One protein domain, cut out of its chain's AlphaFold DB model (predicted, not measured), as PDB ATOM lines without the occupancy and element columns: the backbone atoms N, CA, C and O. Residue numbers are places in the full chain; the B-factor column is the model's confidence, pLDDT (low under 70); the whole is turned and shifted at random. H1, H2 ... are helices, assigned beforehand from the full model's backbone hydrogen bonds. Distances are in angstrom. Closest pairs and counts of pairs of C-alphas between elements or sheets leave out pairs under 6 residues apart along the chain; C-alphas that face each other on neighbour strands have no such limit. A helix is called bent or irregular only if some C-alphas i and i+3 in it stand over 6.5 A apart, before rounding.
ATOM      1  N   ALA A 112      20.072  47.918  62.683       90.88
ATOM      2  CA  ALA A 112      18.768  47.934  62.022       90.88
ATOM      3  C   ALA A 112      18.813  47.198  60.671       90.88
ATOM      4  O   ALA A 112      17.959  46.351  60.389       90.88
ATOM      5  N   THR A 113      19.854  47.452  59.872       91.88
ATOM      6  CA  THR A 113      20.080  46.771  58.587       91.88
ATOM      7  C   THR A 113      20.266  45.271  58.794       91.88
ATOM      8  O   THR A 113      19.637  44.459  58.115       91.88
ATOM      9  N   ARG A 114      21.080  44.880  59.777       91.69
ATOM     10  CA  ARG A 114      21.313  43.479  60.129       91.69
ATOM     11  C   ARG A 114      20.018  42.760  60.507       91.69
ATOM     12  O   ARG A 114      19.783  41.632  60.068       91.69
ATOM     13  N   LEU A 115      19.160  43.405  61.297       91.56
ATOM     14  CA  LEU A 115      17.862  42.855  61.684       91.56
ATOM     15  C   LEU A 115      16.937  42.677  60.471       91.56
ATOM     16  O   LEU A 115      16.297  41.629  60.347       91.56
ATOM     17  N   ALA A 116      16.886  43.660  59.569       91.81
ATOM     18  CA  ALA A 116      16.094  43.588  58.342       91.81
ATOM     19  C   ALA A 116      16.562  42.442  57.429       91.81
ATOM     20  O   ALA A 116      15.750  41.608  57.027       91.81
ATOM     21  N   VAL A 117      17.875  42.332  57.198       92.56
ATOM     22  CA  VAL A 117      18.499  41.229  56.449       92.56
ATOM     23  C   VAL A 117      18.157  39.876  57.073       92.56
ATOM     24  O   VAL A 117      17.736  38.955  56.375       92.56
ATOM     25  N   SER A 118      18.281  39.751  58.398       91.69
ATOM     26  CA  SER A 118      17.973  38.505  59.103       91.69
ATOM     27  C   SER A 118      16.513  38.084  58.932       91.69
ATOM     28  O   SER A 118      16.237  36.901  58.720       91.69
ATOM     29  N   ARG A 119      15.575  39.031  59.040       91.31
ATOM     30  CA  ARG A 119      14.138  38.771  58.873       91.31
ATOM     31  C   ARG A 119      13.812  38.365  57.445       91.31
ATOM     32  O   ARG A 119      13.081  37.400  57.252       91.31
ATOM     33  N   PHE A 120      14.388  39.064  56.473       91.56
ATOM     34  CA  PHE A 120      14.230  38.754  55.060       91.56
ATOM     35  C   PHE A 120      14.703  37.336  54.733       91.56
ATOM     36  O   PHE A 120      13.904  36.529  54.264       91.56
ATOM     37  N   LEU A 121      15.952  36.994  55.067       90.94
ATOM     38  CA  LEU A 121      16.509  35.665  54.798       90.94
ATOM     39  C   LEU A 121      15.684  34.559  55.465       90.94
ATOM     40  O   LEU A 121      15.337  33.574  54.822       90.94
ATOM     41  N   THR A 122      15.311  34.745  56.734       89.81
ATOM     42  CA  THR A 122      14.485  33.770  57.466       89.81
ATOM     43  C   THR A 122      13.105  33.612  56.828       89.81
ATOM     44  O   THR A 122      12.608  32.494  56.711       89.81
ATOM     45  N   GLY A 123      12.485  34.713  56.395       89.31
ATOM     46  CA  GLY A 123      11.178  34.697  55.741       89.31
ATOM     47  C   GLY A 123      11.209  33.991  54.387       89.31
ATOM     48  O   GLY A 123      10.361  33.141  54.123       89.31
ATOM     49  N   VAL A 124      12.210  34.294  53.556       89.56
ATOM     50  CA  VAL A 124      12.370  33.688  52.227       89.56
ATOM     51  C   VAL A 124      12.699  32.198  52.332       89.56
ATOM     52  O   VAL A 124      12.069  31.383  51.661       89.56
ATOM     53  N   ILE A 125      13.624  31.818  53.218       88.81
ATOM     54  CA  ILE A 125      13.943  30.408  53.486       88.81
ATOM     55  C   ILE A 125      12.713  29.670  54.031       88.81
ATOM     56  O   ILE A 125      12.402  28.562  53.591       88.81
ATOM     57  N   GLY A 126      11.989  30.291  54.965       87.69
ATOM     58  CA  GLY A 126      10.784  29.721  55.558       87.69
ATOM     59  C   GLY A 126       9.685  29.469  54.528       87.69
ATOM     60  O   GLY A 126       9.129  28.372  54.494       87.69
ATOM     61  N   SER A 127       9.400  30.438  53.650       87.56
ATOM     62  CA  SER A 127       8.358  30.276  52.626       87.56
ATOM     63  C   SER A 127       8.743  29.217  51.588       87.56
ATOM     64  O   SER A 127       7.924  28.360  51.247       87.56
ATOM     65  N   ALA A 128      10.006  29.214  51.152       86.50
ATOM     66  CA  ALA A 128      10.535  28.233  50.215       86.50
ATOM     67  C   ALA A 128      10.463  26.809  50.782       86.50
ATOM     68  O   ALA A 128      10.051  25.891  50.070       86.50
ATOM     69  N   SER A 129      10.809  26.638  52.060       85.69
ATOM     70  CA  SER A 129      10.748  25.350  52.760       85.69
ATOM     71  C   SER A 129       9.311  24.858  52.926       85.69
ATOM     72  O   SER A 129       9.030  23.686  52.694       85.69
ATOM     73  N   GLN A 130       8.376  25.745  53.283       87.19
ATOM     74  CA  GLN A 130       6.960  25.391  53.408       87.19
ATOM     75  C   GLN A 130       6.353  24.959  52.069       87.19
ATOM     76  O   GLN A 130       5.624  23.971  52.030       87.19
ATOM     77  N   ALA A 131       6.664  25.664  50.976       86.00
ATOM     78  CA  ALA A 131       6.175  25.309  49.645       86.00
ATOM     79  C   ALA A 131       6.639  23.903  49.229       86.00
ATOM     80  O   ALA A 131       5.820  23.073  48.841       86.00
ATOM     81  N   ARG A 132       7.932  23.604  49.398       87.19
ATOM     82  CA  ARG A 132       8.513  22.285  49.089       87.19
ATOM     83  C   ARG A 132       8.004  21.186  50.018       87.19
ATOM     84  O   ARG A 132       7.740  20.080  49.564       87.19
ATOM     85  N   GLY A 133       7.794  21.499  51.297       87.31
ATOM     86  CA  GLY A 133       7.169  20.580  52.249       87.31
ATOM     87  C   GLY A 133       5.765  20.158  51.810       87.31
ATOM     88  O   GLY A 133       5.465  18.968  51.796       87.31
ATOM     89  N   ARG A 134       4.939  21.113  51.359       86.88
ATOM     90  CA  ARG A 134       3.600  20.825  50.814       86.88
ATOM     91  C   ARG A 134       3.655  20.028  49.513       86.88
ATOM     92  O   ARG A 134       2.850  19.125  49.332       86.88
ATOM     93  N   GLN A 135       4.602  20.335  48.624       88.81
ATOM     94  CA  GLN A 135       4.807  19.572  47.386       88.81
ATOM     95  C   GLN A 135       5.204  18.117  47.676       88.81
ATOM     96  O   GLN A 135       4.670  17.204  47.053       88.81
ATOM     97  N   LEU A 136       6.106  17.893  48.638       90.00
ATOM     98  CA  LEU A 136       6.515  16.552  49.052       90.00
ATOM     99  C   LEU A 136       5.365  15.787  49.720       90.00
ATOM    100  O   LEU A 136       5.175  14.607  49.446       90.00
ATOM    101  N   GLU A 137       4.583  16.448  50.573       89.25
ATOM    102  CA  GLU A 137       3.401  15.850  51.197       89.25
ATOM    103  C   GLU A 137       2.344  15.465  50.154       89.25
ATOM    104  O   GLU A 137       1.865  14.331  50.167       89.25
ATOM    105  N   ALA A 138       2.039  16.362  49.212       88.19
ATOM    106  CA  ALA A 138       1.114  16.094  48.115       88.19
ATOM    107  C   ALA A 138       1.592  14.925  47.241       88.19
ATOM    108  O   ALA A 138       0.794  14.049  46.911       88.19
ATOM    109  N   LEU A 139       2.892  14.870  46.922       91.31
ATOM    110  CA  LEU A 139       3.487  13.740  46.212       91.31
ATOM    111  C   LEU A 139       3.310  12.440  47.005       91.31
ATOM    112  O   LEU A 139       2.825  11.461  46.455       91.31
ATOM    113  N   ASN A 140       3.651  12.417  48.293       90.69
ATOM    114  CA  ASN A 140       3.554  11.205  49.109       90.69
ATOM    115  C   ASN A 140       2.109  10.698  49.233       90.69
ATOM    116  O   ASN A 140       1.867   9.502  49.081       90.69
ATOM    117  N   GLN A 141       1.147  11.597  49.456       89.50
ATOM    118  CA  GLN A 141      -0.276  11.246  49.488       89.50
ATOM    119  C   GLN A 141      -0.751  10.721  48.131       89.50
ATOM    120  O   GLN A 141      -1.497   9.743  48.066       89.50
ATOM    121  N   TRP A 142      -0.299  11.340  47.039       91.50
ATOM    122  CA  TRP A 142      -0.608  10.884  45.691       91.50
ATOM    123  C   TRP A 142      -0.042   9.489  45.419       91.50
ATOM    124  O   TRP A 142      -0.774   8.636  44.925       91.50
ATOM    125  N   LEU A 143       1.212   9.226  45.793       90.44
ATOM    126  CA  LEU A 143       1.851   7.915  45.646       90.44
ATOM    127  C   LEU A 143       1.100   6.840  46.441       90.44
ATOM    128  O   LEU A 143       0.801   5.769  45.915       90.44
ATOM    129  N   GLU A 144       0.740   7.130  47.694       89.00
ATOM    130  CA  GLU A 144      -0.017   6.204  48.538       89.00
ATOM    131  C   GLU A 144      -1.396   5.884  47.942       89.00
ATOM    132  O   GLU A 144      -1.788   4.718  47.865       89.00
ATOM    133  N   ASN A 145      -2.126   6.905  47.485       87.44
ATOM    134  CA  ASN A 145      -3.452   6.728  46.900       87.44
ATOM    135  C   ASN A 145      -3.394   6.014  45.547       87.44
ATOM    136  O   ASN A 145      -4.206   5.124  45.305       87.44
ATOM    137  N   THR A 146      -2.417   6.348  44.705       87.00
ATOM    138  CA  THR A 146      -2.214   5.713  43.394       87.00
ATOM    139  C   THR A 146      -1.890   4.232  43.565       87.00
ATOM    140  O   THR A 146      -2.484   3.400  42.890       87.00
ATOM    141  N   ASN A 147      -1.054   3.870  44.544       87.62
ATOM    142  CA  ASN A 147      -0.763   2.467  44.852       87.62
ATOM    143  C   ASN A 147      -1.991   1.704  45.369       87.62
ATOM    144  O   ASN A 147      -2.194   0.541  45.020       87.62
ATOM    145  N   LYS A 148      -2.837   2.343  46.188       87.38
ATOM    146  CA  LYS A 148      -4.107   1.745  46.637       87.38
ATOM    147  C   LYS A 148      -5.085   1.558  45.478       87.38
ATOM    148  O   LYS A 148      -5.743   0.523  45.409       87.38
ATOM    149  N   GLN A 149      -5.171   2.537  44.577       85.06
ATOM    150  CA  GLN A 149      -5.990   2.451  43.368       85.06
ATOM    151  C   GLN A 149      -5.487   1.346  42.439       85.06
ATOM    152  O   GLN A 149      -6.286   0.551  41.961       85.06
ATOM    153  N   GLU A 150      -4.171   1.219  42.252       84.62
ATOM    154  CA  GLU A 150      -3.584   0.157  41.431       84.62
ATOM    155  C   GLU A 150      -3.981  -1.241  41.935       84.62
ATOM    156  O   GLU A 150      -4.313  -2.125  41.145       84.62
ATOM    157  N   GLN A 151      -4.020  -1.432  43.258       85.38
ATOM    158  CA  GLN A 151      -4.449  -2.689  43.882       85.38
ATOM    159  C   GLN A 151      -5.951  -2.968  43.725       85.38
ATOM    160  O   GLN A 151      -6.350  -4.133  43.744       85.38
ATOM    161  N   SER A 152      -6.782  -1.931  43.582       83.75
ATOM    162  CA  SER A 152      -8.232  -2.057  43.401       83.75
ATOM    163  C   SER A 152      -8.674  -2.072  41.932       83.75
ATOM    164  O   SER A 152      -9.866  -2.246  41.658       83.75
ATOM    165  N   LEU A 153      -7.740  -1.928  40.982       81.19
ATOM    166  CA  LEU A 153      -8.025  -2.025  39.551       81.19
ATOM    167  C   LEU A 153      -8.580  -3.401  39.176       81.19
ATOM    168  O   LEU A 153      -8.240  -4.438  39.755       81.19
ATOM    169  N   SER A 154      -9.402  -3.410  38.128       77.88
ATOM    170  CA  SER A 154      -9.886  -4.650  37.534       77.88
ATOM    171  C   SER A 154      -8.720  -5.528  37.055       77.88
ATOM    172  O   SER A 154      -7.623  -5.060  36.738       77.88
ATOM    173  N   ALA A 155      -8.963  -6.838  36.964       79.38
ATOM    174  CA  ALA A 155      -7.990  -7.793  36.429       79.38
ATOM    175  C   ALA A 155      -7.734  -7.628  34.912       79.38
ATOM    176  O   ALA A 155      -6.956  -8.389  34.339       79.38
ATOM    177  N   ASP A 156      -8.390  -6.662  34.261       79.62
ATOM    178  CA  ASP A 156      -8.258  -6.397  32.833       79.62
ATOM    179  C   ASP A 156      -6.874  -5.795  32.513       79.62
ATOM    180  O   ASP A 156      -6.506  -4.753  33.073       79.62
ATOM    181  N   PRO A 157      -6.089  -6.407  31.606       80.06
ATOM    182  CA  PRO A 157      -4.789  -5.874  31.210       80.06
ATOM    183  C   PRO A 157      -4.868  -4.481  30.565       80.06
ATOM    184  O   PRO A 157      -3.916  -3.710  30.700       80.06
ATOM    185  N   TRP A 158      -5.978  -4.119  29.910       81.62
ATOM    186  CA  TRP A 158      -6.154  -2.778  29.343       81.62
ATOM    187  C   TRP A 158      -6.330  -1.708  30.424       81.62
ATOM    188  O   TRP A 158      -5.742  -0.632  30.306       81.62
ATOM    189  N   ALA A 159      -7.030  -2.023  31.520       80.38
ATOM    190  CA  ALA A 159      -7.177  -1.127  32.672       80.38
ATOM    191  C   ALA A 159      -5.835  -0.799  33.317       80.38
ATOM    192  O   ALA A 159      -5.518   0.361  33.569       80.38
ATOM    193  N   ARG A 160      -5.001  -1.819  33.513       82.00
ATOM    194  CA  ARG A 160      -3.658  -1.638  34.075       82.00
ATOM    195  C   ARG A 160      -2.745  -0.839  33.151       82.00
ATOM    196  O   ARG A 160      -1.994   0.007  33.629       82.00
ATOM    197  N   TYR A 161      -2.824  -1.079  31.841       83.56
ATOM    198  CA  TYR A 161      -2.054  -0.331  30.847       83.56
ATOM    199  C   TYR A 161      -2.415   1.160  30.839       83.56
ATOM    200  O   TYR A 161      -1.530   2.006  30.958       83.56
ATOM    201  N   GLU A 162      -3.706   1.488  30.745       82.19
ATOM    202  CA  GLU A 162      -4.175   2.877  30.739       82.19
ATOM    203  C   GLU A 162      -3.851   3.594  32.056       82.19
ATOM    204  O   GLU A 162      -3.330   4.709  32.025       82.19
ATOM    205  N   PHE A 163      -4.063   2.936  33.203       85.44
ATOM    206  CA  PHE A 163      -3.761   3.515  34.515       85.44
ATOM    207  C   PHE A 163      -2.273   3.808  34.674       85.44
ATOM    208  O   PHE A 163      -1.898   4.925  35.025       85.44
ATOM    209  N   SER A 164      -1.417   2.831  34.352       85.25
ATOM    210  CA  SER A 164       0.036   3.004  34.381       85.25
ATOM    211  C   SER A 164       0.461   4.156  33.470       85.25
ATOM    212  O   SER A 164       1.230   5.021  33.883       85.25
ATOM    213  N   ARG A 165      -0.087   4.241  32.252       85.62
ATOM    214  CA  ARG A 165       0.253   5.313  31.312       85.62
ATOM    215  C   ARG A 165      -0.152   6.695  31.832       85.62
ATOM    216  O   ARG A 165       0.640   7.632  31.720       85.62
ATOM    217  N   GLU A 166      -1.351   6.845  32.391       83.75
ATOM    218  CA  GLU A 166      -1.818   8.124  32.947       83.75
ATOM    219  C   GLU A 166      -1.076   8.514  34.233       83.75
ATOM    220  O   GLU A 166      -0.701   9.680  34.393       83.75
ATOM    221  N   ALA A 167      -0.792   7.552  35.116       85.06
ATOM    222  CA  ALA A 167      -0.037   7.777  36.345       85.06
ATOM    223  C   ALA A 167       1.403   8.217  36.037       85.06
ATOM    224  O   ALA A 167       1.872   9.232  36.556       85.06
ATOM    225  N   LEU A 168       2.082   7.524  35.115       86.19
ATOM    226  CA  LEU A 168       3.424   7.894  34.653       86.19
ATOM    227  C   LEU A 168       3.426   9.249  33.931       86.19
ATOM    228  O   LEU A 168       4.338  10.054  34.127       86.19
ATOM    229  N   GLY A 169       2.398   9.545  33.129       84.69
ATOM    230  CA  GLY A 169       2.228  10.850  32.484       84.69
ATOM    231  C   GLY A 169       2.086  11.992  33.496       84.69
ATOM    232  O   GLY A 169       2.751  13.020  33.378       84.69
ATOM    233  N   THR A 170       1.279  11.789  34.533       86.38
ATOM    234  CA  THR A 170       1.075  12.765  35.613       86.38
ATOM    235  C   THR A 170       2.368  13.000  36.399       86.38
ATOM    236  O   THR A 170       2.789  14.140  36.604       86.38
ATOM    237  N   LEU A 171       3.058  11.922  36.777       87.69
ATOM    238  CA  LEU A 171       4.291  11.993  37.555       87.69
ATOM    239  C   LEU A 171       5.446  12.638  36.763       87.69
ATOM    240  O   LEU A 171       6.211  13.434  37.308       87.69
ATOM    241  N   THR A 172       5.559  12.351  35.463       86.88
ATOM    242  CA  THR A 172       6.569  12.979  34.590       86.88
ATOM    243  C   THR A 172       6.320  14.472  34.381       86.88
ATOM    244  O   THR A 172       7.277  15.251  34.384       86.88
ATOM    245  N   GLN A 173       5.060  14.904  34.275       87.50
ATOM    246  CA  GLN A 173       4.709  16.330  34.232       87.50
ATOM    247  C   GLN A 173       5.037  17.041  35.551       87.50
ATOM    248  O   GLN A 173       5.607  18.139  35.543       87.50
ATOM    249  N   PHE A 174       4.743  16.408  36.688       88.12
ATOM    250  CA  PHE A 174       5.105  16.938  38.001       88.12
ATOM    251  C   PHE A 174       6.626  17.079  38.151       88.12
ATOM    252  O   PHE A 174       7.111  18.146  38.527       88.12
ATOM    253  N   ARG A 175       7.393  16.052  37.755       89.38
ATOM    254  CA  ARG A 175       8.866  16.072  37.724       89.38
ATOM    255  C   ARG A 175       9.410  17.263  36.939       89.38
ATOM    256  O   ARG A 175      10.295  17.964  37.423       89.38
ATOM    257  N   ALA A 176       8.876  17.495  35.738       88.38
ATOM    258  CA  ALA A 176       9.290  18.604  34.883       88.38
ATOM    259  C   ALA A 176       8.999  19.967  35.533       88.38
ATOM    260  O   ALA A 176       9.831  20.871  35.470       88.38
ATOM    261  N   SER A 177       7.852  20.091  36.207       87.81
ATOM    262  CA  SER A 177       7.452  21.319  36.905       87.81
ATOM    263  C   SER A 177       8.358  21.623  38.104       87.81
ATOM    264  O   SER A 177       8.783  22.763  38.279       87.81
ATOM    265  N   VAL A 178       8.718  20.604  38.895       86.56
ATOM    266  CA  VAL A 178       9.651  20.742  40.030       86.56
ATOM    267  C   VAL A 178      11.054  21.113  39.545       86.56
ATOM    268  O   VAL A 178      11.652  22.055  40.062       86.56
ATOM    269  N   ALA A 179      11.561  20.440  38.507       85.12
ATOM    270  CA  ALA A 179      12.894  20.708  37.965       85.12
ATOM    271  C   ALA A 179      13.044  22.133  37.396       85.12
ATOM    272  O   ALA A 179      14.123  22.720  37.466       85.12
ATOM    273  N   ALA A 180      11.967  22.716  36.858       84.69
ATOM    274  CA  ALA A 180      11.980  24.072  36.314       84.69
ATOM    275  C   ALA A 180      11.969  25.181  37.390       84.69
ATOM    276  O   ALA A 180      12.227  26.343  37.078       84.69
ATOM    277  N   GLN A 181      11.672  24.855  38.653       79.81
ATOM    278  CA  GLN A 181      11.416  25.842  39.708       79.81
ATOM    279  C   GLN A 181      12.686  26.363  40.397       79.81
ATOM    280  O   GLN A 181      12.744  27.528  40.797       79.81
ATOM    281  N   THR A 182      13.688  25.505  40.590       78.56
ATOM    282  CA  THR A 182      14.848  25.782  41.454       78.56
ATOM    283  C   THR A 182      15.666  26.976  40.965       78.56
ATOM    284  O   THR A 182      16.040  27.853  41.751       78.56
ATOM    285  N   GLN A 183      15.932  27.013  39.658       82.69
ATOM    286  CA  GLN A 183      16.864  27.964  39.066       82.69
ATOM    287  C   GLN A 183      16.323  29.406  39.104       82.69
ATOM    288  O   GLN A 183      16.989  30.254  39.698       82.69
ATOM    289  N   PRO A 184      15.090  29.699  38.634       83.94
ATOM    290  CA  PRO A 184      14.560  31.065  38.662       83.94
ATOM    291  C   PRO A 184      14.434  31.654  40.073       83.94
ATOM    292  O   PRO A 184      14.640  32.851  40.273       83.94
ATOM    293  N   GLN A 185      14.104  30.830  41.077       82.88
ATOM    294  CA  GLN A 185      13.997  31.301  42.462       82.88
ATOM    295  C   GLN A 185      15.357  31.652  43.062       82.88
ATOM    296  O   GLN A 185      15.488  32.675  43.736       82.88
ATOM    297  N   THR A 186      16.355  30.800  42.822       85.62
ATOM    298  CA  THR A 186      17.735  31.050  43.250       85.62
ATOM    299  C   THR A 186      18.279  32.309  42.586       85.62
ATOM    300  O   THR A 186      18.801  33.181  43.278       85.62
ATOM    301  N   ASP A 187      18.090  32.443  41.273       88.25
ATOM    302  CA  ASP A 187      18.567  33.593  40.505       88.25
ATOM    303  C   ASP A 187      17.933  34.899  40.998       88.25
ATOM    304  O   ASP A 187      18.647  35.873  41.243       88.25
ATOM    305  N   SER A 188      16.620  34.898  41.259       87.31
ATOM    306  CA  SER A 188      15.917  36.063  41.807       87.31
ATOM    307  C   SER A 188      16.457  36.486  43.178       87.31
ATOM    308  O   SER A 188      16.669  37.676  43.424       87.31
ATOM    309  N   LEU A 189      16.726  35.532  44.078       88.69
ATOM    310  CA  LEU A 189      17.307  35.847  45.385       88.69
ATOM    311  C   LEU A 189      18.728  36.401  45.245       88.69
ATOM    312  O   LEU A 189      19.070  37.392  45.890       88.69
ATOM    313  N   VAL A 190      19.556  35.769  44.411       89.19
ATOM    314  CA  VAL A 190      20.938  36.200  44.169       89.19
ATOM    315  C   VAL A 190      20.968  37.610  43.585       89.19
ATOM    316  O   VAL A 190      21.798  38.419  43.999       89.19
ATOM    317  N   GLU A 191      20.055  37.939  42.674       90.00
ATOM    318  CA  GLU A 191      19.917  39.282  42.115       90.00
ATOM    319  C   GLU A 191      19.572  40.316  43.196       90.00
ATOM    320  O   GLU A 191      20.254  41.340  43.305       90.00
ATOM    321  N   GLN A 192      18.598  40.025  44.066       88.62
ATOM    322  CA  GLN A 192      18.246  40.910  45.182       88.62
ATOM    323  C   GLN A 192      19.412  41.107  46.156       88.62
ATOM    324  O   GLN A 192      19.702  42.230  46.574       88.62
ATOM    325  N   VAL A 193      20.117  40.027  46.498       91.06
ATOM    326  CA  VAL A 193      21.291  40.087  47.374       91.06
ATOM    327  C   VAL A 193      22.394  40.925  46.730       91.06
ATOM    328  O   VAL A 193      22.948  41.799  47.393       91.06
ATOM    329  N   ARG A 194      22.685  40.732  45.439       91.00
ATOM    330  CA  ARG A 194      23.674  41.541  44.705       91.00
ATOM    331  C   ARG A 194      23.301  43.020  44.686       91.00
ATOM    332  O   ARG A 194      24.167  43.854  44.948       91.00
ATOM    333  N   ALA A 195      22.034  43.343  44.435       89.25
ATOM    334  CA  ALA A 195      21.549  44.721  44.449       89.25
ATOM    335  C   ALA A 195      21.753  45.377  45.823       89.25
ATOM    336  O   ALA A 195      22.202  46.517  45.915       89.25
ATOM    337  N   VAL A 196      21.492  44.644  46.905       90.44
ATOM    338  CA  VAL A 196      21.718  45.128  48.271       90.44
ATOM    339  C   VAL A 196      23.207  45.282  48.588       90.44
ATOM    340  O   VAL A 196      23.614  46.307  49.137       90.44
ATOM    341  N   VAL A 197      24.035  44.306  48.213       91.06
ATOM    342  CA  VAL A 197      25.493  44.361  48.399       91.06
ATOM    343  C   VAL A 197      26.079  45.589  47.701       91.06
ATOM    344  O   VAL A 197      26.885  46.294  48.305       91.06
ATOM    345  N   ALA A 198      25.630  45.899  46.482       90.06
ATOM    346  CA  ALA A 198      26.069  47.078  45.737       90.06
ATOM    347  C   ALA A 198      25.748  48.402  46.454       90.06
ATOM    348  O   ALA A 198      26.477  49.377  46.287       90.06
ATOM    349  N   ARG A 199      24.696  48.442  47.283       88.69
ATOM    350  CA  ARG A 199      24.327  49.628  48.075       88.69
ATOM    351  C   ARG A 199      25.089  49.722  49.398       88.69
ATOM    352  O   ARG A 199      25.376  50.822  49.848       88.69
ATOM    353  N   ILE A 200      25.429  48.589  50.019       89.88
ATOM    354  CA  ILE A 200      26.141  48.554  51.309       89.88
ATOM    355  C   ILE A 200      27.660  48.698  51.131       89.88
ATOM    356  O   ILE A 200      28.315  49.341  51.950       89.88
ATOM    357  N   ALA A 201      28.240  48.109  50.081       88.94
ATOM    358  CA  ALA A 201      29.692  48.067  49.891       88.94
ATOM    359  C   ALA A 201      30.370  49.455  49.901       88.94
ATOM    360  O   ALA A 201      31.396  49.592  50.577       88.94
ATOM    361  N   PRO A 202      29.812  50.504  49.263       88.31
ATOM    362  CA  PRO A 202      30.397  51.838  49.339       88.31
ATOM    363  C   PRO A 202      30.388  52.403  50.763       88.31
ATOM    364  O   PRO A 202      31.383  52.995  51.185       88.31
ATOM    365  N   LEU A 203      29.335  52.135  51.548       86.75
ATOM    366  CA  LEU A 203      29.220  52.588  52.940       86.75
ATOM    367  C   LEU A 203      30.362  52.043  53.797       86.75
ATOM    368  O   LEU A 203      30.962  52.800  54.555       86.75
ATOM    369  N   VAL A 204      30.719  50.763  53.628       87.62
ATOM    370  CA  VAL A 204      31.842  50.131  54.345       87.62
ATOM    371  C   VAL A 204      33.141  50.909  54.126       87.62
ATOM    372  O   VAL A 204      33.903  51.109  55.068       87.62
ATOM    373  N   SER A 205      33.395  51.385  52.904       86.12
ATOM    374  CA  SER A 205      34.645  52.081  52.572       86.12
ATOM    375  C   SER A 205      34.781  53.453  53.243       86.12
ATOM    376  O   SER A 205      35.890  53.868  53.580       86.12
ATOM    377  N   VAL A 206      33.656  54.133  53.492       87.12
ATOM    378  CA  VAL A 206      33.621  55.499  54.037       87.12
ATOM    379  C   VAL A 206      33.401  55.558  55.552       87.12
ATOM    380  O   VAL A 206      33.481  56.641  56.130       87.12
ATOM    381  N   MET A 207      33.171  54.420  56.223       86.56
ATOM    382  CA  MET A 207      33.018  54.386  57.683       86.56
ATOM    383  C   MET A 207      34.287  54.874  58.396       86.56
ATOM    384  O   MET A 207      35.413  54.471  58.073       86.56
ATOM    385  N   GLN A 208      34.082  55.712  59.416       83.06
ATOM    386  CA  GLN A 208      35.145  56.424  60.129       83.06
ATOM    387  C   GLN A 208      36.027  55.512  60.995       83.06
ATOM    388  O   GLN A 208      37.211  55.792  61.168       83.06
ATOM    389  N   THR A 209      35.479  54.421  61.538       86.94
ATOM    390  CA  THR A 209      36.199  53.534  62.464       86.94
ATOM    391  C   THR A 209      36.233  52.097  61.963       86.94
ATOM    392  O   THR A 209      35.326  51.643  61.265       86.94
ATOM    393  N   TYR A 210      37.277  51.361  62.351       89.12
ATOM    394  CA  TYR A 210      37.415  49.941  62.024       89.12
ATOM    395  C   TYR A 210      36.236  49.106  62.545       89.12
ATOM    396  O   TYR A 210      35.694  48.290  61.806       89.12
ATOM    397  N   GLU A 211      35.780  49.357  63.773       89.62
ATOM    398  CA  GLU A 211      34.649  48.632  64.368       89.62
ATOM    399  C   GLU A 211      33.359  48.802  63.555       89.62
ATOM    400  O   GLU A 211      32.655  47.830  63.280       89.62
ATOM    401  N   LEU A 212      33.081  50.023  63.085       88.50
ATOM    402  CA  LEU A 212      31.925  50.282  62.226       88.50
ATOM    403  C   LEU A 212      32.081  49.604  60.862       88.50
ATOM    404  O   LEU A 212      31.130  49.000  60.371       88.50
ATOM    405  N   ARG A 213      33.284  49.623  60.267       91.25
ATOM    406  CA  ARG A 213      33.564  48.870  59.029       91.25
ATOM    407  C   ARG A 213      33.266  47.387  59.205       91.25
ATOM    408  O   ARG A 213      32.612  46.796  58.349       91.25
ATOM    409  N   MET A 214      33.691  46.803  60.323       92.88
ATOM    410  CA  MET A 214      33.439  45.398  60.638       92.88
ATOM    411  C   MET A 214      31.955  45.103  60.864       92.88
ATOM    412  O   MET A 214      31.480  44.059  60.419       92.88
ATOM    413  N   ALA A 215      31.201  46.008  61.492       89.81
ATOM    414  CA  ALA A 215      29.756  45.853  61.658       89.81
ATOM    415  C   ALA A 215      29.037  45.749  60.302       89.81
ATOM    416  O   ALA A 215      28.288  44.799  60.072       89.81
ATOM    417  N   TRP A 216      29.333  46.657  59.369       90.88
ATOM    418  CA  TRP A 216      28.764  46.629  58.018       90.88
ATOM    419  C   TRP A 216      29.276  45.456  57.177       90.88
ATOM    420  O   TRP A 216      28.508  44.836  56.441       90.88
ATOM    421  N   TYR A 217      30.549  45.083  57.328       92.31
ATOM    422  CA  TYR A 217      31.096  43.881  56.702       92.31
ATOM    423  C   TYR A 217      30.361  42.613  57.163       92.31
ATOM    424  O   TYR A 217      30.015  41.768  56.341       92.31
ATOM    425  N   ASN A 218      30.035  42.496  58.454       92.62
ATOM    426  CA  ASN A 218      29.270  41.360  58.971       92.62
ATOM    427  C   ASN A 218      27.859  41.271  58.362       92.62
ATOM    428  O   ASN A 218      27.356  40.166  58.174       92.62
ATOM    429  N   VAL A 219      27.233  42.402  58.010       92.88
ATOM    430  CA  VAL A 219      25.953  42.406  57.276       92.88
ATOM    431  C   VAL A 219      26.120  41.798  55.880       92.88
ATOM    432  O   VAL A 219      25.309  40.966  55.475       92.88
ATOM    433  N   LEU A 220      27.191  42.157  55.161       93.50
ATOM    434  CA  LEU A 220      27.510  41.574  53.851       93.50
ATOM    435  C   LEU A 220      27.774  40.065  53.944       93.50
ATOM    436  O   LEU A 220      27.282  39.298  53.117       93.50
ATOM    437  N   VAL A 221      28.513  39.632  54.970       93.81
ATOM    438  CA  VAL A 221      28.752  38.205  55.239       93.81
ATOM    439  C   VAL A 221      27.433  37.479  55.498       93.81
ATOM    440  O   VAL A 221      27.198  36.432  54.905       93.81
ATOM    441  N   GLN A 222      26.538  38.055  56.305       93.00
ATOM    442  CA  GLN A 222      25.238  37.454  56.603       93.00
ATOM    443  C   GLN A 222      24.355  37.308  55.352       93.00
ATOM    444  O   GLN A 222      23.667  36.300  55.209       93.00
ATOM    445  N   LEU A 223      24.384  38.280  54.435       93.25
ATOM    446  CA  LEU A 223      23.688  38.187  53.145       93.25
ATOM    447  C   LEU A 223      24.215  37.033  52.291       93.25
ATOM    448  O   LEU A 223      23.422  36.268  51.744       93.25
ATOM    449  N   LYS A 224      25.543  36.890  52.209       93.19
ATOM    450  CA  LYS A 224      26.183  35.786  51.489       93.19
ATOM    451  C   LYS A 224      25.815  34.436  52.106       93.19
ATOM    452  O   LYS A 224      25.293  33.576  51.410       93.19
ATOM    453  N   GLU A 225      26.049  34.268  53.407       92.75
ATOM    454  CA  GLU A 225      25.752  33.019  54.120       92.75
ATOM    455  C   GLU A 225      24.268  32.650  54.014       92.75
ATOM    456  O   GLU A 225      23.924  31.479  53.871       92.75
ATOM    457  N   GLY A 226      23.381  33.647  54.043       89.88
ATOM    458  CA  GLY A 226      21.951  33.458  53.837       89.88
ATOM    459  C   GLY A 226      21.588  32.976  52.436       89.88
ATOM    460  O   GLY A 226      20.753  32.082  52.305       89.88
ATOM    461  N   ALA A 227      22.212  33.538  51.397       90.94
ATOM    462  CA  ALA A 227      22.014  33.105  50.016       90.94
ATOM    463  C   ALA A 227      22.539  31.679  49.788       90.94
ATOM    464  O   ALA A 227      21.826  30.851  49.222       90.94
ATOM    465  N   ASP A 228      23.733  31.371  50.304       90.94
ATOM    466  CA  ASP A 228      24.337  30.035  50.229       90.94
ATOM    467  C   ASP A 228      23.456  28.995  50.950       90.94
ATOM    468  O   ASP A 228      23.195  27.904  50.434       90.94
ATOM    469  N   LEU A 229      22.941  29.345  52.136       90.94
ATOM    470  CA  LEU A 229      22.025  28.496  52.898       90.94
ATOM    471  C   LEU A 229      20.713  28.264  52.144       90.94
ATOM    472  O   LEU A 229      20.244  27.128  52.086       90.94
ATOM    473  N   PHE A 230      20.131  29.316  51.563       90.75
ATOM    474  CA  PHE A 230      18.921  29.200  50.756       90.75
ATOM    475  C   PHE A 230      19.140  28.261  49.573       90.75
ATOM    476  O   PHE A 230      18.384  27.305  49.416       90.75
ATOM    477  N   GLN A 231      20.197  28.481  48.786       90.19
ATOM    478  CA  GLN A 231      20.521  27.653  47.628       90.19
ATOM    479  C   GLN A 231      20.710  26.184  48.025       90.19
ATOM    480  O   GLN A 231      20.159  25.295  47.376       90.19
ATOM    481  N   SER A 232      21.445  25.926  49.109       89.44
ATOM    482  CA  SER A 232      21.672  24.576  49.634       89.44
ATOM    483  C   SER A 232      20.367  23.883  50.036       89.44
ATOM    484  O   SER A 232      20.106  22.755  49.610       89.44
ATOM    485  N   GLN A 233      19.512  24.562  50.807       87.62
ATOM    486  CA  GLN A 233      18.243  23.990  51.264       87.62
ATOM    487  C   GLN A 233      17.281  23.740  50.106       87.62
ATOM    488  O   GLN A 233      16.732  22.648  49.993       87.62
ATOM    489  N   VAL A 234      17.129  24.720  49.216       88.00
ATOM    490  CA  VAL A 234      16.279  24.626  48.027       88.00
ATOM    491  C   VAL A 234      16.715  23.466  47.135       88.00
ATOM    492  O   VAL A 234      15.899  22.609  46.808       88.00
ATOM    493  N   THR A 235      18.009  23.380  46.825       87.06
ATOM    494  CA  THR A 235      18.551  22.305  45.984       87.06
ATOM    495  C   THR A 235      18.353  20.933  46.632       87.06
ATOM    496  O   THR A 235      17.928  19.996  45.964       87.06
ATOM    497  N   THR A 236      18.612  20.809  47.938       89.19
ATOM    498  CA  THR A 236      18.465  19.539  48.671       89.19
ATOM    499  C   THR A 236      17.008  19.072  48.711       89.19
ATOM    500  O   THR A 236      16.717  17.895  48.490       89.19
ATOM    501  N   SER A 237      16.073  19.985  48.979       88.31
ATOM    502  CA  SER A 237      14.644  19.674  48.992       88.31
ATOM    503  C   SER A 237      14.135  19.275  47.609       88.31
ATOM    504  O   SER A 237      13.429  18.275  47.496       88.31
ATOM    505  N   ASP A 238      14.542  19.991  46.560       88.19
ATOM    506  CA  ASP A 238      14.125  19.687  45.190       88.19
ATOM    507  C   ASP A 238      14.690  18.326  44.746       88.19
ATOM    508  O   ASP A 238      13.957  17.494  44.215       88.19
ATOM    509  N   GLN A 239      15.953  18.025  45.076       89.88
ATOM    510  CA  GLN A 239      16.543  16.699  44.855       89.88
ATOM    511  C   GLN A 239      15.802  15.590  45.604       89.88
ATOM    512  O   GLN A 239      15.646  14.501  45.064       89.88
ATOM    513  N   THR A 240      15.317  15.849  46.820       90.69
ATOM    514  CA  THR A 240      14.550  14.859  47.595       90.69
ATOM    515  C   THR A 240      13.222  14.527  46.910       90.69
ATOM    516  O   THR A 240      12.858  13.357  46.796       90.69
ATOM    517  N   ILE A 241      12.515  15.547  46.411       90.44
ATOM    518  CA  ILE A 241      11.259  15.366  45.669       90.44
ATOM    519  C   ILE A 241      11.525  14.596  44.369       90.44
ATOM    520  O   ILE A 241      10.843  13.611  44.087       90.44
ATOM    521  N   LEU A 242      12.543  15.001  43.604       91.75
ATOM    522  CA  LEU A 242      12.921  14.340  42.351       91.75
ATOM    523  C   LEU A 242      13.375  12.892  42.572       91.75
ATOM    524  O   LEU A 242      12.999  12.019  41.798       91.75
ATOM    525  N   ALA A 243      14.117  12.614  43.644       92.19
ATOM    526  CA  ALA A 243      14.534  11.259  43.991       92.19
ATOM    527  C   ALA A 243      13.341  10.359  44.347       92.19
ATOM    528  O   ALA A 243      13.321   9.204  43.935       92.19
ATOM    529  N   SER A 244      12.332  10.881  45.057       89.25
ATOM    530  CA  SER A 244      11.095  10.139  45.360       89.25
ATOM    531  C   SER A 244      10.323   9.785  44.083       89.25
ATOM    532  O   SER A 244       9.904   8.643  43.887       89.25
ATOM    533  N   VAL A 245      10.219  10.746  43.160       90.62
ATOM    534  CA  VAL A 245       9.644  10.540  41.823       90.62
ATOM    535  C   VAL A 245      10.420   9.471  41.047       90.62
ATOM    536  O   VAL A 245       9.823   8.520  40.547       90.62
ATOM    537  N   ASP A 246      11.745   9.596  40.963       89.44
ATOM    538  CA  ASP A 246      12.592   8.674  40.201       89.44
ATOM    539  C   ASP A 246      12.582   7.259  40.810       89.44
ATOM    540  O   ASP A 246      12.562   6.268  40.079       89.44
ATOM    541  N   GLN A 247      12.511   7.146  42.140       91.31
ATOM    542  CA  GLN A 247      12.336   5.873  42.836       91.31
ATOM    543  C   GLN A 247      11.001   5.211  42.477       91.31
ATOM    544  O   GLN A 247      10.974   4.010  42.213       91.31
ATOM    545  N   TYR A 248       9.907   5.976  42.432       87.44
ATOM    546  CA  TYR A 248       8.607   5.445  42.031       87.44
ATOM    547  C   TYR A 248       8.615   4.957  40.577       87.44
ATOM    548  O   TYR A 248       8.181   3.841  40.297       87.44
ATOM    549  N   LEU A 249       9.190   5.743  39.660       86.38
ATOM    550  CA  LEU A 249       9.338   5.356  38.251       86.38
ATOM    551  C   LEU A 249      10.155   4.071  38.076       86.38
ATOM    552  O   LEU A 249       9.859   3.267  37.193       86.38
ATOM    553  N   ALA A 250      11.177   3.863  38.909       87.56
ATOM    554  CA  ALA A 250      11.976   2.642  38.886       87.56
ATOM    555  C   ALA A 250      11.202   1.416  39.401       87.56
ATOM    556  O   ALA A 250      11.419   0.307  38.914       87.56
ATOM    557  N   GLN A 251      10.312   1.602  40.379       86.81
ATOM    558  CA  GLN A 251       9.501   0.528  40.960       86.81
ATOM    559  C   GLN A 251       8.294   0.152  40.088       86.81
ATOM    560  O   GLN A 251       7.882  -1.007  40.098       86.81
ATOM    561  N   HIS A 252       7.768   1.098  39.309       82.38
ATOM    562  CA  HIS A 252       6.590   0.920  38.458       82.38
ATOM    563  C   HIS A 252       6.941   1.189  36.982       82.38
ATOM    564  O   HIS A 252       6.607   2.250  36.447       82.38
ATOM    565  N   PRO A 253       7.639   0.256  36.301       80.50
ATOM    566  CA  PRO A 253       8.018   0.441  34.906       80.50
ATOM    567  C   PRO A 253       6.788   0.497  33.979       80.50
ATOM    568  O   PRO A 253       5.741  -0.070  34.306       80.50
ATOM    569  N   PRO A 254       6.906   1.126  32.792       79.44
ATOM    570  CA  PRO A 254       5.808   1.219  31.837       79.44
ATOM    571  C   PRO A 254       5.261  -0.162  31.461       79.44
ATOM    572  O   PRO A 254       5.998  -1.032  30.992       79.44
ATOM    573  N   VAL A 255       3.951  -0.350  31.627       81.94
ATOM    574  CA  VAL A 255       3.270  -1.580  31.216       81.94
ATOM    575  C   VAL A 255       3.196  -1.634  29.687       81.94
ATOM    576  O   VAL A 255       2.893  -0.642  29.022       81.94
ATOM    577  N   SER A 256       3.481  -2.801  29.108       80.81
ATOM    578  CA  SER A 256       3.370  -3.005  27.659       80.81
ATOM    579  C   SER A 256       1.911  -2.988  27.210       80.81
ATOM    580  O   SER A 256       1.031  -3.490  27.909       80.81
ATOM    581  N   ARG A 257       1.657  -2.450  26.013       81.31
ATOM    582  CA  ARG A 257       0.322  -2.450  25.407       81.31
ATOM    583  C   ARG A 257      -0.194  -3.894  25.263       81.31
ATOM    584  O   ARG A 257       0.520  -4.714  24.680       81.31
ATOM    585  N   PRO A 258      -1.410  -4.216  25.737       80.31
ATOM    586  CA  PRO A 258      -1.985  -5.541  25.543       80.31
ATOM    587  C   PRO A 258      -2.216  -5.839  24.054       80.31
ATOM    588  O   PRO A 258      -2.632  -4.967  23.292       80.31
ATOM    589  N   ALA A 259      -1.961  -7.081  23.638       76.81
ATOM    590  CA  ALA A 259      -2.133  -7.515  22.246       76.81
ATOM    591  C   ALA A 259      -3.601  -7.796  21.863       76.81
ATOM    592  O   ALA A 259      -3.917  -7.927  20.682       76.81
ATOM    593  N   SER A 260      -4.493  -7.928  22.848       74.69
ATOM    594  CA  SER A 260      -5.915  -8.201  22.637       74.69
ATOM    595  C   SER A 260      -6.666  -6.968  22.144       74.69
ATOM    596  O   SER A 260      -6.289  -5.836  22.444       74.69
TER     597      SER A 260
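What this domain is: This is residues 112 to 260 of the 347 residues of an uncharacterized protein of Burkholderia sp. Bp9125 (UniProt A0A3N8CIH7). This is a long, thin rod of helices: H4 and H1 run side by side the same way, and H2 and H3, one after the other nearly in line, make a third row that runs back against them. A tail without a named element, residues 252 to 260, follows H4 at one end of the rod. The printed part has 149 residues with four named helices, H1 to H4 in chain order, and no named strand; the class is all helix. The whole is extended, with a radius of gyration of the C-alphas of 23.4 A and spans of 85 by 22 by 16 A.

How they stand to each other: H4, residues 210 to 251, is the hub and touches the three other helices. H1, residues 112 to 152, touches H4 at a shallow tilt of 5 degrees, the same way; their closest C-alphas, of Arg 114 and Val 219, are 5.6 A apart. H3, residues 182 to 206, forms a helical hairpin with H4, opposite ways at 7 degrees, closest at the C-alphas of Val 204 and Arg 213, 5.1 A. H2, residues 157 to 179, touches residues 238 to 249 alone of H4, opposite ways at 11 degrees, closest at the C-alphas of Arg 175 and Leu 242, 6.4 A. H1 and H2, a helical hairpin, only just touch, with 3 pairs of C-alphas within 8 A, the closest those of Glu 150 and Arg 160 at 7.6 A. H1, H2 and H4 form an up and down bundle, each running against the one before it. H1 and H3 are near each other, and H2 and H3 meet only through their link. Every O i to N i+4 pair is within hydrogen-bond range in H1, H2 and H4, and 18 of 21 are in H3.

Where its parts are: H4 measures 60.5 A from C-alpha 210 to C-alpha 251, which is at (9.501, 0.528, 40.960). H1 measures 59.8 A and begins at C-alpha 112, (18.768, 47.934, 62.022). H3 measures 37.3 A, has a kink of 28 degrees near residue 199 and is only just irregular: C-alphas 199 and 202 are 6.6 A apart. H2 measures 32.6 A.

The domain as a whole: The C-alphas farthest apart, of Gln 208 and Ser 260, are 85.3 A apart. The printed part has no cut, and its three links between helices are tight. The mean pLDDT of the printed part is 87.6, and no printed residue is under 70.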